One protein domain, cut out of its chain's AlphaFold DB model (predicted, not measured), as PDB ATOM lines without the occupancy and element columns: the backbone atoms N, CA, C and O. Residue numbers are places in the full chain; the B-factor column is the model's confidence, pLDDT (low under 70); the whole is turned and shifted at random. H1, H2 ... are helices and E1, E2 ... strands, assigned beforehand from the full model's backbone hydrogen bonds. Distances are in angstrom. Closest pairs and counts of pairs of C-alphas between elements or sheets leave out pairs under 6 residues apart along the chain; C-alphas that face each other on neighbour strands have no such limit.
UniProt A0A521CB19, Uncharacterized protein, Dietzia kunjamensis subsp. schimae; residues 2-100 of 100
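This is residues 2 to 100 of the 100 residues of an uncharacterized protein of Dietzia kunjamensis subsp. schimae (UniProt A0A521CB19). A single slab of four long antiparallel strands, E1 to E4, makes a wall; residues 84 to 95 of the last stretch cross over one of its faces, and the other face is largely bare. The long stretch of residues 9 to 29 loops round beyond the end of the sheet where E1 begins and E2 ends, and the short helix H1 lies beyond the E1 edge, beside the last residues. The printed part has 99 residues, with one named helix and four named strands in the order H1, E1, E2, E3, E4; the sheet's order is E1, E2, E3, E4, antiparallel throughout. The class is mostly strand, though under half of the residues are in named elements. The whole is only just loose, close to compact, with a radius of gyration of the C-alphas of 15.6 A and an elongated outline of 48 by 31 by 22 A.

H1, residues 5 to 8, is not on the sheet; it is too short for any O i to N i+4 pair, and its one O i to N i+3 pair is not within hydrogen-bond range. E1, residues 30 to 37, and E2, residues 43 to 52, form a hairpin at 175 degrees between their directions; N 34 and O 47 are within hydrogen-bond range at 2.8 A. E3, residues 57 to 66, forms a hairpin with E2 at 174 degrees, with N 50 and O 59 at 2.8 A. E4, residues 69 to 78, forms a hairpin with E3 at 169 degrees, with N 73 and O 62 at 2.8 A. The four strands make a meander, each the antiparallel neighbour of the one before. E1 and E4 are the edge strands and are apart. H1 is apart from E2, E3 and E4. From edge to edge the strands' lines turn by 22 degrees. Residues 87 to 88 pair with residues 91 to 92, antiparallel.

H1 begins at C-alpha 5, (242.683, 267.219, 385.943). E1 runs 24.0 A from C-alpha 30 at (232.760, 263.640, 374.275). E2 measures 30.1 A, E3 30.3 A and E4 30.8 A, from first to last C-alpha. E4 ends at C-alpha 78, (222.120, 254.167, 379.608).

The C-alphas farthest apart in the domain are those of Leu 16 and Thr 40, at 48.3 A. The first and last printed C-alphas, of Lys 2 and Arg 100, are 6.7 A apart. The link from H1 to E1 is long, with 21 residues; the links between successive strands are tight. Residues 79 to 100 hold no named element. The printed part has no cut, its mean pLDDT is 94.8, and no printed residue is under 70.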
ATOM      1  N   LYS A   2     247.726 275.169 380.322       86.06
ATOM      2  CA  LYS A   2     247.991 273.743 380.567       86.06
ATOM      3  C   LYS A   2     246.665 273.036 380.868       86.06
ATOM      4  O   LYS A   2     245.805 273.705 381.443       86.06
ATOM      5  N   PRO A   3     246.505 271.757 380.493       88.62
ATOM      6  CA  PRO A   3     245.356 270.978 380.926       88.62
ATOM      7  C   PRO A   3     245.324 270.881 382.454       88.62
ATOM      8  O   PRO A   3     246.348 270.941 383.140       88.62
ATOM      9  N   THR A   4     244.116 270.782 382.975       92.06
ATOM     10  CA  THR A   4     243.777 270.563 384.374       92.06
ATOM     11  C   THR A   4     243.220 269.148 384.530       92.06
ATOM     12  O   THR A   4     242.746 268.569 383.556       92.06
ATOM     13  N   PRO A   5     243.194 268.576 385.745       93.38
ATOM     14  CA  PRO A   5     242.683 267.219 385.943       93.38
ATOM     15  C   PRO A   5     241.253 266.968 385.440       93.38
ATOM     16  O   PRO A   5     240.913 265.829 385.142       93.38
ATOM     17  N   LEU A   6     240.410 268.003 385.350       92.00
ATOM     18  CA  LEU A   6     239.047 267.869 384.826       92.00
ATOM     19  C   LEU A   6     239.003 267.700 383.303       92.00
ATOM     20  O   LEU A   6     238.040 267.120 382.806       92.00
ATOM     21  N   ASP A   7     240.036 268.143 382.582       92.38
ATOM     22  CA  ASP A   7     240.133 268.005 381.122       92.38
ATOM     23  C   ASP A   7     240.359 266.546 380.692       92.38
ATOM     24  O   ASP A   7     240.206 266.203 379.522       92.38
ATOM     25  N   GLU A   8     240.667 265.660 381.644       93.56
ATOM     26  CA  GLU A   8     240.721 264.220 381.413       93.56
ATOM     27  C   GLU A   8     239.342 263.578 381.314       93.56
ATOM     28  O   GLU A   8     239.285 262.414 380.946       93.56
ATOM     29  N   PHE A   9     238.246 264.264 381.670       94.50
ATOM     30  CA  PHE A   9     236.895 263.697 381.751       94.50
ATOM     31  C   PHE A   9     235.957 264.260 380.666       94.50
ATOM     32  O   PHE A   9     236.102 265.413 380.263       94.50
ATOM     33  N   PRO A  10     234.937 263.497 380.212       93.44
ATOM     34  CA  PRO A  10     233.978 263.899 379.177       93.44
ATOM     35  C   PRO A  10     232.909 264.853 379.739       93.44
ATOM     36  O   PRO A  10     231.703 264.590 379.706       93.44
ATOM     37  N   VAL A  11     233.369 265.945 380.340       90.25
ATOM     38  CA  VAL A  11     232.546 266.944 381.025       90.25
ATOM     39  C   VAL A  11     232.664 268.319 380.376       90.25
ATOM     40  O   VAL A  11     232.267 269.310 380.989       90.25
ATOM     41  N   HIS A  12     233.138 268.394 379.126       89.38
ATOM     42  CA  HIS A  12     233.221 269.653 378.394       89.38
ATOM     43  C   HIS A  12     231.832 270.294 378.328       89.38
ATOM     44  O   HIS A  12     230.820 269.655 377.996       89.38
ATOM     45  N   GLN A  13     231.769 271.547 378.772       89.06
ATOM     46  CA  GLN A  13     230.514 272.207 379.093       89.06
ATOM     47  C   GLN A  13     230.634 273.730 378.985       89.06
ATOM     48  O   GLN A  13     231.713 274.306 378.876       89.06
ATOM     49  N   THR A  14     229.473 274.366 378.979       91.25
ATOM     50  CA  THR A  14     229.255 275.811 378.991       91.25
ATOM     51  C   THR A  14     229.103 276.350 380.415       91.25
ATOM     52  O   THR A  14     229.297 275.635 381.392       91.25
ATOM     53  N   SER A  15     228.690 277.612 380.543       94.38
ATOM     54  CA  SER A  15     228.266 278.213 381.813       94.38
ATOM     55  C   SER A  15     226.898 277.728 382.323       94.38
ATOM     56  O   SER A  15     226.453 278.168 383.382       94.38
ATOM     57  N   LEU A  16     226.207 276.854 381.584       93.56
ATOM     58  CA  LEU A  16     224.930 276.264 381.991       93.56
ATOM     59  C   LEU A  16     225.125 275.125 383.014       93.56
ATOM     60  O   LEU A  16     226.230 274.593 383.148       93.56
ATOM     61  N   PRO A  17     224.058 274.704 383.725       92.56
ATOM     62  CA  PRO A  17     224.124 273.547 384.618       92.56
ATOM     63  C   PRO A  17     224.626 272.282 383.905       92.56
ATOM     64  O   PRO A  17     224.295 272.057 382.744       92.56
ATOM     65  N   MET A  18     225.343 271.396 384.612       90.50
ATOM     66  CA  MET A  18     225.898 270.161 384.022       90.50
ATOM     67  C   MET A  18     224.844 269.267 383.357       90.50
ATOM     68  O   MET A  18     225.153 268.583 382.387       90.50
ATOM     69  N   ALA A  19     223.597 269.307 383.831       88.94
ATOM     70  CA  ALA A  19     222.479 268.568 383.247       88.94
ATOM     71  C   ALA A  19     222.046 269.076 381.855       88.94
ATOM     72  O   ALA A  19     221.262 268.413 381.182       88.94
ATOM     73  N   GLN A  20     222.529 270.242 381.413       90.44
ATOM     74  CA  GLN A  20     222.135 270.868 380.156       90.44
ATOM     75  C   GLN A  20     223.340 271.067 379.238       90.44
ATOM     76  O   GLN A  20     224.248 271.838 379.527       90.44
ATOM     77  N   ALA A  21     223.325 270.407 378.086       90.81
ATOM     78  CA  ALA A  21     224.286 270.638 377.015       90.81
ATOM     79  C   ALA A  21     224.127 272.026 376.356       90.81
ATOM     80  O   ALA A  21     223.037 272.600 376.341       90.81
ATOM     81  N   VAL A  22     225.198 272.518 375.713       91.62
ATOM     82  CA  VAL A  22     225.197 273.765 374.909       91.62
ATOM     83  C   VAL A  22     224.127 273.788 373.817       91.62
ATOM     84  O   VAL A  22     223.615 274.839 373.440       91.62
ATOM     85  N   THR A  23     223.805 272.615 373.285       93.88
ATOM     86  CA  THR A  23     222.891 272.408 372.171       93.88
ATOM     87  C   THR A  23     222.027 271.192 372.453       93.88
ATOM     88  O   THR A  23     222.426 270.303 373.203       93.88
ATOM     89  N   ARG A  24     220.866 271.127 371.804       92.12
ATOM     90  CA  ARG A  24     220.013 269.931 371.769       92.12
ATOM     91  C   ARG A  24     220.371 268.980 370.620       92.12
ATOM     92  O   ARG A  24     219.686 267.979 370.436       92.12
ATOM     93  N   ASP A  25     221.405 269.284 369.825       95.00
ATOM     94  CA  ASP A  25     221.859 268.378 368.768       95.00
ATOM     95  C   ASP A  25     222.277 267.032 369.376       95.00
ATOM     96  O   ASP A  25     223.146 266.951 370.247       95.00
ATOM     97  N   ARG A  26     221.661 265.956 368.884       93.25
ATOM     98  CA  ARG A  26     221.959 264.575 369.272       93.25
ATOM     99  C   ARG A  26     223.403 264.159 368.979       93.25
ATOM    100  O   ARG A  26     223.862 263.161 369.517       93.25
ATOM    101  N   ARG A  27     224.091 264.881 368.089       93.12
ATOM    102  CA  ARG A  27     225.478 264.623 367.687       93.12
ATOM    103  C   ARG A  27     226.507 265.235 368.635       93.12
ATOM    104  O   ARG A  27     227.691 265.103 368.364       93.12
ATOM    105  N   LEU A  28     226.095 265.910 369.709       93.31
ATOM    106  CA  LEU A  28     227.031 266.333 370.748       93.31
ATOM    107  C   LEU A  28     227.547 265.109 371.512       93.31
ATOM    108  O   LEU A  28     226.753 264.353 372.075       93.31
ATOM    109  N   TYR A  29     228.867 264.960 371.569       94.62
ATOM    110  CA  TYR A  29     229.525 263.920 372.345       94.62
ATOM    111  C   TYR A  29     230.909 264.359 372.808       94.62
ATOM    112  O   TYR A  29     231.558 265.187 372.170       94.62
ATOM    113  N   ASP A  30     231.359 263.718 373.877       95.06
ATOM    114  CA  ASP A  30     232.760 263.640 374.275       95.06
ATOM    115  C   ASP A  30     233.228 262.193 374.093       95.06
ATOM    116  O   ASP A  30     232.423 261.258 374.186       95.06
ATOM    117  N   ARG A  31     234.513 261.983 373.793       95.44
ATOM    118  CA  ARG A  31     235.027 260.637 373.526       95.44
ATOM    119  C   ARG A  31     236.504 260.483 373.860       95.44
ATOM    120  O   ARG A  31     237.309 261.355 373.555       95.44
ATOM    121  N   TYR A  32     236.847 259.300 374.356       96.88
ATOM    122  CA  TYR A  32     238.211 258.791 374.377       96.88
ATOM    123  C   TYR A  32     238.500 257.934 373.155       96.88
ATOM    124  O   TYR A  32     237.655 257.154 372.702       96.88
ATOM    125  N   TYR A  33     239.728 258.037 372.667       96.69
ATOM    126  CA  TYR A  33     240.250 257.202 371.602       96.69
ATOM    127  C   TYR A  33     241.675 256.791 371.950       96.69
ATOM    128  O   TYR A  33     242.546 257.639 372.123       96.69
ATOM    129  N   PHE A  34     241.904 255.486 372.026       97.44
ATOM    130  CA  PHE A  34     243.211 254.907 372.282       97.44
ATOM    131  C   PHE A  34     243.544 253.914 371.184       97.44
ATOM    132  O   PHE A  34     242.704 253.113 370.765       97.44
ATOM    133  N   ASN A  35     244.798 253.921 370.756       97.44
ATOM    134  CA  ASN A  35     245.343 252.900 369.890       97.44
ATOM    135  C   ASN A  35     246.693 252.420 370.418       97.44
ATOM    136  O   ASN A  35     247.482 253.179 370.973       97.44
ATOM    137  N   ALA A  36     246.959 251.142 370.208       97.62
ATOM    138  CA  ALA A  36     248.230 250.510 370.499       97.62
ATOM    139  C   ALA A  36     248.599 249.604 369.327       97.62
ATOM    140  O   ALA A  36     247.733 249.056 368.646       97.62
ATOM    141  N   HIS A  37     249.888 249.456 369.081       97.56
ATOM    142  CA  HIS A  37     250.410 248.547 368.074       97.56
ATOM    143  C   HIS A  37     251.724 247.969 368.562       97.56
ATOM    144  O   HIS A  37     252.421 248.584 369.373       97.56
ATOM    145  N   ASP A  38     252.040 246.776 368.083       96.81
ATOM    146  CA  ASP A  38     253.354 246.205 368.296       96.81
ATOM    147  C   ASP A  38     254.359 246.734 367.259       96.81
ATOM    148  O   ASP A  38     254.028 247.496 366.349       96.81
ATOM    149  N   ARG A  39     255.630 246.352 367.407       97.00
ATOM    150  CA  ARG A  39     256.698 246.812 366.506       97.00
ATOM    151  C   ARG A  39     256.760 246.034 365.194       97.00
ATOM    152  O   ARG A  39     257.470 246.464 364.290       97.00
ATOM    153  N   THR A  40     256.077 244.894 365.110       96.25
ATOM    154  CA  THR A  40     256.036 244.067 363.897       96.25
ATOM    155  C   THR A  40     254.965 244.561 362.924       96.25
ATOM    156  O   THR A  40     255.105 244.383 361.718       96.25
ATOM    157  N   GLY A  41     253.919 245.217 363.440       93.69
ATOM    158  CA  GLY A  41     252.751 245.620 362.668       93.69
ATOM    159  C   GLY A  41     251.718 244.502 362.516       93.69
ATOM    160  O   GLY A  41     250.717 244.702 361.821       93.69
ATOM    161  N   GLU A  42     251.920 243.344 363.149       96.69
ATOM    162  CA  GLU A  42     250.965 242.237 363.144       96.69
ATOM    163  C   GLU A  42     249.816 242.477 364.121       96.69
ATOM    164  O   GLU A  42     248.675 242.143 363.788       96.69
ATOM    165  N   VAL A  43     250.086 243.100 365.277       98.12
ATOM    166  CA  VAL A  43     249.085 243.380 366.315       98.12
ATOM    167  C   VAL A  43     248.728 244.863 366.329       98.12
ATOM    168  O   VAL A  43     249.580 245.730 366.512       98.12
ATOM    169  N   PHE A  44     247.434 245.155 366.222       98.31
ATOM    170  CA  PHE A  44     246.886 246.494 366.419       98.31
ATOM    171  C   PHE A  44     245.665 246.419 367.330       98.31
ATOM    172  O   PHE A  44     244.786 245.586 367.128       98.31
ATOM    173  N   MET A  45     245.578 247.306 368.310       98.38
ATOM    174  CA  MET A  45     244.403 247.477 369.150       98.38
ATOM    175  C   MET A  45     243.902 248.905 369.024       98.38
ATOM    176  O   MET A  45     244.678 249.854 369.074       98.38
ATOM    177  N   VAL A  46     242.588 249.053 368.915       98.50
ATOM    178  CA  VAL A  46     241.908 250.335 369.062       98.50
ATOM    179  C   VAL A  46     240.744 250.173 370.019       98.50
ATOM    180  O   VAL A  46     240.005 249.189 369.965       98.50
ATOM    181  N   THR A  47     240.582 251.131 370.915       98.62
ATOM    182  CA  THR A  47     239.470 251.169 371.856       98.62
ATOM    183  C   THR A  47     239.037 252.607 372.075       98.62
ATOM    184  O   THR A  47     239.827 253.539 371.928       98.62
ATOM    185  N   GLY A  48     237.767 252.799 372.389       98.19
ATOM    186  CA  GLY A  48     237.232 254.115 372.677       98.19
ATOM    187  C   GLY A  48     235.993 254.031 373.542       98.19
ATOM    188  O   GLY A  48     235.390 252.965 373.678       98.19
ATOM    189  N   PHE A  49     235.638 255.178 374.105       98.38
ATOM    190  CA  PHE A  49     234.507 255.352 375.006       98.38
ATOM    191  C   PHE A  49     233.832 256.682 374.704       98.38
ATOM    192  O   PHE A  49     234.513 257.706 374.704       98.38
ATOM    193  N   GLY A  50     232.539 256.677 374.396       97.19
ATOM    194  CA  GLY A  50     231.759 257.865 374.071       97.19
ATOM    195  C   GLY A  50     230.703 258.181 375.126       97.19
ATOM    196  O   GLY A  50     230.063 257.284 375.671       97.19
ATOM    197  N   VAL A  51     230.488 259.473 375.371       96.94
ATOM    198  CA  VAL A  51     229.412 259.997 376.220       96.94
ATOM    199  C   VAL A  51     228.512 260.882 375.372       96.94
ATOM    200  O   VAL A  51     228.976 261.865 374.794       96.94
ATOM    201  N   TYR A  52     227.220 260.554 375.321       95.56
ATOM    202  CA  TYR A  52     226.230 261.224 374.477       95.56
ATOM    203  C   TYR A  52     225.068 261.757 375.330       95.56
ATOM    204  O   TYR A  52     224.019 261.115 375.427       95.56
ATOM    205  N   PRO A  53     225.203 262.950 375.939       93.94
ATOM    206  CA  PRO A  53     224.226 263.467 376.901       93.94
ATOM    207  C   PRO A  53     222.818 263.628 376.325       93.94
ATOM    208  O   PRO A  53     221.840 263.268 376.968       93.94
ATOM    209  N   ASN A  54     222.707 264.125 375.091       94.06
ATOM    210  CA  ASN A  54     221.410 264.357 374.449       94.06
ATOM    211  C   ASN A  54     220.741 263.067 373.951       94.06
ATOM    212  O   ASN A  54     219.539 263.074 373.692       94.06
ATOM    213  N   LEU A  55     221.508 261.985 373.782       95.44
ATOM    214  CA  LEU A  55     220.979 260.658 373.463       95.44
ATOM    215  C   LEU A  55     220.727 259.812 374.717       95.44
ATOM    216  O   LEU A  55     220.050 258.794 374.611       95.44
ATOM    217  N   GLY A  56     221.254 260.220 375.875       94.81
ATOM    218  CA  GLY A  56     221.127 259.473 377.123       94.81
ATOM    219  C   GLY A  56     221.858 258.132 377.090       94.81
ATOM    220  O   GLY A  56     221.349 257.160 377.639       94.81
ATOM    221  N   LEU A  57     223.028 258.056 376.441       95.81
ATOM    222  CA  LEU A  57     223.820 256.823 376.383       95.81
ATOM    223  C   LEU A  57     225.323 257.054 376.548       95.81
ATOM    224  O   LEU A  57     225.859 258.108 376.180       95.81
ATOM    225  N   THR A  58     225.998 256.023 377.040       97.38
ATOM    226  CA  THR A  58     227.433 255.816 376.851       97.38
ATOM    227  C   THR A  58     227.662 254.619 375.936       97.38
ATOM    228  O   THR A  58     226.853 253.685 375.859       97.38
ATOM    229  N   ASP A  59     228.756 254.659 375.185       97.62
ATOM    230  CA  ASP A  59     229.204 253.529 374.382       97.62
ATOM    231  C   ASP A  59     230.689 253.269 374.577       97.62
ATOM    232  O   ASP A  59     231.456 254.143 374.980       97.62
ATOM    233  N   ALA A  60     231.097 252.038 374.309       98.50
ATOM    234  CA  ALA A  60     232.498 251.686 374.257       98.50
ATOM    235  C   ALA A  60     232.742 250.585 373.238       98.50
ATOM    236  O   ALA A  60     231.856 249.805 372.881       98.50
ATOM    237  N   PHE A  61     233.979 250.487 372.779       98.38
ATOM    238  CA  PHE A  61     234.400 249.384 371.930       98.38
ATOM    239  C   PHE A  61     235.855 249.035 372.189       98.38
ATOM    240  O   PHE A  61     236.649 249.883 372.590       98.38
ATOM    241  N   ALA A  62     236.218 247.796 371.887       98.31
ATOM    242  CA  ALA A  62     237.603 247.383 371.750       98.31
ATOM    243  C   ALA A  62     237.717 246.452 370.546       98.31
ATOM    244  O   ALA A  62     236.958 245.494 370.417       98.31
ATOM    245  N   THR A  63     238.668 246.735 369.668       98.62
ATOM    246  CA  THR A  63     238.978 245.904 368.510       98.62
ATOM    247  C   THR A  63     240.447 245.558 368.557       98.62
ATOM    248  O   THR A  63     241.293 246.451 368.554       98.62
ATOM    249  N   VAL A  64     240.747 244.262 368.560       98.50
ATOM    250  CA  VAL A  64     242.106 243.755 368.370       98.50
ATOM    251  C   VAL A  64     242.197 243.142 366.984       98.50
ATOM    252  O   VAL A  64     241.348 242.346 366.585       98.50
ATOM    253  N   ARG A  65     243.238 243.510 366.253       98.38
ATOM    254  CA  ARG A  65     243.616 242.946 364.970       98.38
ATOM    255  C   ARG A  65     244.931 242.194 365.133       98.38
ATOM    256  O   ARG A  65     245.861 242.729 365.726       98.38
ATOM    257  N   HIS A  66     244.991 240.982 364.597       98.00
ATOM    258  CA  HIS A  66     246.202 240.168 364.499       98.00
ATOM    259  C   HIS A  66     246.308 239.618 363.075       98.00
ATOM    260  O   HIS A  66     245.370 238.954 362.619       98.00
ATOM    261  N   ALA A  67     247.403 239.929 362.375       95.81
ATOM    262  CA  ALA A  67     247.533 239.733 360.928       95.81
ATOM    263  C   ALA A  67     246.295 240.294 360.188       95.81
ATOM    264  O   ALA A  67     245.996 241.481 360.321       95.81
ATOM    265  N   ASP A  68     245.524 239.452 359.499       96.62
ATOM    266  CA  ASP A  68     244.339 239.869 358.734       96.62
ATOM    267  C   ASP A  68     243.010 239.706 359.493       96.62
ATOM    268  O   ASP A  68     241.936 239.995 358.963       96.62
ATOM    269  N   THR A  69     243.038 239.242 360.746       98.25
ATOM    270  CA  THR A  69     241.818 238.978 361.524       98.25
ATOM    271  C   THR A  69     241.540 240.091 362.522       98.25
ATOM    272  O   THR A  69     242.390 240.404 363.355       98.25
ATOM    273  N   GLN A  70     240.319 240.633 362.508       98.31
ATOM    274  CA  GLN A  70     239.828 241.591 363.504       98.31
ATOM    275  C   GLN A  70     238.811 240.944 364.447       98.31
ATOM    276  O   GLN A  70     237.919 240.217 364.016       98.31
ATOM    277  N   ARG A  71     238.922 241.246 365.740       98.56
ATOM    278  CA  ARG A  71     238.022 240.784 366.801       98.56
ATOM    279  C   ARG A  71     237.447 242.001 367.525       98.56
ATOM    280  O   ARG A  71     238.114 242.537 368.412       98.56
ATOM    281  N   PRO A  72     236.262 242.481 367.116       98.44
ATOM    282  CA  PRO A  72     235.605 243.604 367.761       98.44
ATOM    283  C   PRO A  72     234.709 243.141 368.911       98.44
ATOM    284  O   PRO A  72     234.014 242.130 368.816       98.44
ATOM    285  N   VAL A  73     234.651 243.951 369.959       98.38
ATOM    286  CA  VAL A  73     233.648 243.875 371.021       98.38
ATOM    287  C   VAL A  73     233.055 245.273 371.198       98.38
ATOM    288  O   VAL A  73     233.754 246.277 371.029       98.38
ATOM    289  N   ARG A  74     231.761 245.352 371.507       98.31
ATOM    290  CA  ARG A  74     231.035 246.615 371.689       98.31
ATOM    291  C   ARG A  74     230.230 246.560 372.975       98.31
ATOM    292  O   ARG A  74     229.675 245.515 373.305       98.31
ATOM    293  N   PHE A  75     230.156 247.692 373.652       98.31
ATOM    294  CA  PHE A  75     229.413 247.893 374.884       98.31
ATOM    295  C   PHE A  75     228.577 249.161 374.750       98.31
ATOM    296  O   PHE A  75     228.959 250.094 374.042       98.31
ATOM    297  N   SER A  76     227.439 249.196 375.425       97.25
ATOM    298  CA  SER A  76     226.604 250.386 375.526       97.25
ATOM    299  C   SER A  76     225.837 250.328 376.834       97.25
ATOM    300  O   SER A  76     225.532 249.233 377.311       97.25
ATOM    301  N   ASP A  77     225.566 251.496 377.400       96.75
ATOM    302  CA  ASP A  77     224.791 251.635 378.622       96.75
ATOM    303  C   ASP A  77     223.946 252.913 378.586       96.75
ATOM    304  O   ASP A  77     224.204 253.829 377.794       96.75
ATOM    305  N   ALA A  78     222.923 252.968 379.434       96.38
ATOM    306  CA  ALA A  78     222.120 254.167 379.608       96.38
ATOM    307  C   ALA A  78     222.906 255.222 380.401       96.38
ATOM    308  O   ALA A  78     223.568 254.924 381.391       96.38
ATOM    309  N   LEU A  79     222.793 256.483 379.987       94.25
ATOM    310  CA  LEU A  79     223.343 257.627 380.706       94.25
ATOM    311  C   LEU A  79     222.196 258.395 381.364       94.25
ATOM    312  O   LEU A  79     221.642 259.323 380.777       94.25
ATOM    313  N   GLU A  80     221.842 258.001 382.585       88.88
ATOM    314  CA  GLU A  80     220.773 258.654 383.355       88.88
ATOM    315  C   GLU A  80     221.153 260.080 383.777       88.88
ATOM    316  O   GLU A  80     220.319 260.984 383.809       88.88
ATOM    317  N   SER A  81     222.431 260.295 384.088       88.88
ATOM    318  CA  SER A  81     222.979 261.598 384.452       88.88
ATOM    319  C   SER A  81     224.450 261.688 384.058       88.88
ATOM    320  O   SER A  81     225.137 260.671 383.966       88.88
ATOM    321  N   ARG A  82     224.956 262.906 383.821       88.31
ATOM    322  CA  ARG A  82     226.398 263.105 383.621       88.31
ATOM    323  C   ARG A  82     227.156 262.664 384.876       88.31
ATOM    324  O   ARG A  82     226.822 263.085 385.978       88.31
ATOM    325  N   SER A  83     228.197 261.863 384.679       89.06
ATOM    326  CA  SER A  83     229.011 261.274 385.739       89.06
ATOM    327  C   SER A  83     230.492 261.317 385.357       89.06
ATOM    328  O   SER A  83     230.831 261.398 384.177       89.06
ATOM    329  N   LEU A  84     231.366 261.254 386.364       92.19
ATOM    330  CA  LEU A  84     232.798 260.986 386.178       92.19
ATOM    331  C   LEU A  84     233.096 259.479 386.105       92.19
ATOM    332  O   LEU A  84     234.240 259.084 385.899       92.19
ATOM    333  N   GLU A  85     232.082 258.630 386.283       93.25
ATOM    334  CA  GLU A  85     232.200 257.190 386.096       93.25
ATOM    335  C   GLU A  85     232.297 256.853 384.605       93.25
ATOM    336  O   GLU A  85     231.352 257.021 383.834       93.25
ATOM    337  N   LEU A  86     233.465 256.361 384.199       95.88
ATOM    338  CA  LEU A  86     233.754 255.990 382.818       95.88
ATOM    339  C   LEU A  86     233.479 254.502 382.605       95.88
ATOM    340  O   LEU A  86     234.413 253.705 382.483       95.88
ATOM    341  N   ALA A  87     232.197 254.131 382.605       96.56
ATOM    342  CA  ALA A  87     231.751 252.751 382.448       96.56
ATOM    343  C   ALA A  87     230.668 252.582 381.370       96.56
ATOM    344  O   ALA A  87     229.835 253.460 381.144       96.56
ATOM    345  N   ALA A  88     230.719 251.440 380.682       97.06
ATOM    346  CA  ALA A  88     229.667 250.961 379.788       97.06
ATOM    347  C   ALA A  88     229.595 249.434 379.915       97.06
ATOM    348  O   ALA A  88     230.457 248.714 379.392       97.06
ATOM    349  N   GLY A  89     228.617 248.927 380.672       94.81
ATOM    350  CA  GLY A  89     228.592 247.524 381.081       94.81
ATOM    351  C   GLY A  89     229.907 247.095 381.768       94.81
ATOM    352  O   GLY A  89     230.311 247.699 382.763       94.81
ATOM    353  N   PRO A  90     230.616 246.056 381.279       96.06
ATOM    354  CA  PRO A  90     231.867 245.599 381.889       96.06
ATOM    355  C   PRO A  90     233.098 246.449 381.517       96.06
ATOM    356  O   PRO A  90     234.162 246.242 382.102       96.06
ATOM    357  N   TYR A  91     232.992 247.373 380.556       97.88
ATOM    358  CA  TYR A  91     234.103 248.225 380.125       97.88
ATOM    359  C   TYR A  91     234.307 249.390 381.093       97.88
ATOM    360  O   TYR A  91     233.335 250.049 381.456       97.88
ATOM    361  N   ARG A  92     235.559 249.660 381.484       97.38
ATOM    362  CA  ARG A  92     235.922 250.768 382.380       97.38
ATOM    363  C   ARG A  92     237.207 251.463 381.934       97.38
ATOM    364  O   ARG A  92     238.163 250.783 381.565       97.38
ATOM    365  N   ILE A  93     237.245 252.791 382.038       96.81
ATOM    366  CA  ILE A  93     238.473 253.602 381.959       96.81
ATOM    367  C   ILE A  93     238.765 254.180 383.344       96.81
ATOM    368  O   ILE A  93     237.860 254.629 384.042       96.81
ATOM    369  N   GLY A  94     240.038 254.181 383.736       95.62
ATOM    370  CA  GLY A  94     240.507 254.856 384.943       95.62
ATOM    371  C   GLY A  94     241.514 255.945 384.594       95.62
ATOM    372  O   GLY A  94     242.514 255.666 383.936       95.62
ATOM    373  N   VAL A  95     241.274 257.166 385.072       94.38
ATOM    374  CA  VAL A  95     242.283 258.233 385.081       94.38
ATOM    375  C   VAL A  95     243.144 258.030 386.327       94.38
ATOM    376  O   VAL A  95     242.742 258.395 387.428       94.38
ATOM    377  N   ILE A  96     244.297 257.374 386.168       94.81
ATOM    378  CA  ILE A  96     245.218 257.092 387.285       94.81
ATOM    379  C   ILE A  96     246.036 258.339 387.624       94.81
ATOM    380  O   ILE A  96     246.105 258.752 388.779       94.81
ATOM    381  N   GLU A  97     246.610 258.967 386.598       93.94
ATOM    382  CA  GLU A  97     247.359 260.216 386.699       93.94
ATOM    383  C   GLU A  97     246.927 261.151 385.558       93.94
ATOM    384  O   GLU A  97     247.044 260.763 384.394       93.94
ATOM    385  N   PRO A  98     246.414 262.359 385.858       92.25
ATOM    386  CA  PRO A  98     246.041 263.334 384.836       92.25
ATOM    387  C   PRO A  98     247.268 264.040 384.238       92.25
ATOM    388  O   PRO A  98     248.317 264.140 384.888       92.25
ATOM    389  N   LEU A  99     247.122 264.598 383.034       88.94
ATOM    390  CA  LEU A  99     248.148 265.407 382.370       88.94
ATOM    391  C   LEU A  99     248.489 266.685 383.170       88.94
ATOM    392  O   LEU A  99     247.670 267.216 383.922       88.94
ATOM    393  N   ARG A 100     249.729 267.181 383.012       79.88
ATOM    394  CA  ARG A 100     250.302 268.344 383.729       79.88
ATOM    395  C   ARG A 100     251.130 269.260 382.825       79.88
ATOM    396  O   ARG A 100     251.727 268.765 381.849       79.88
TER     397      ARG A 100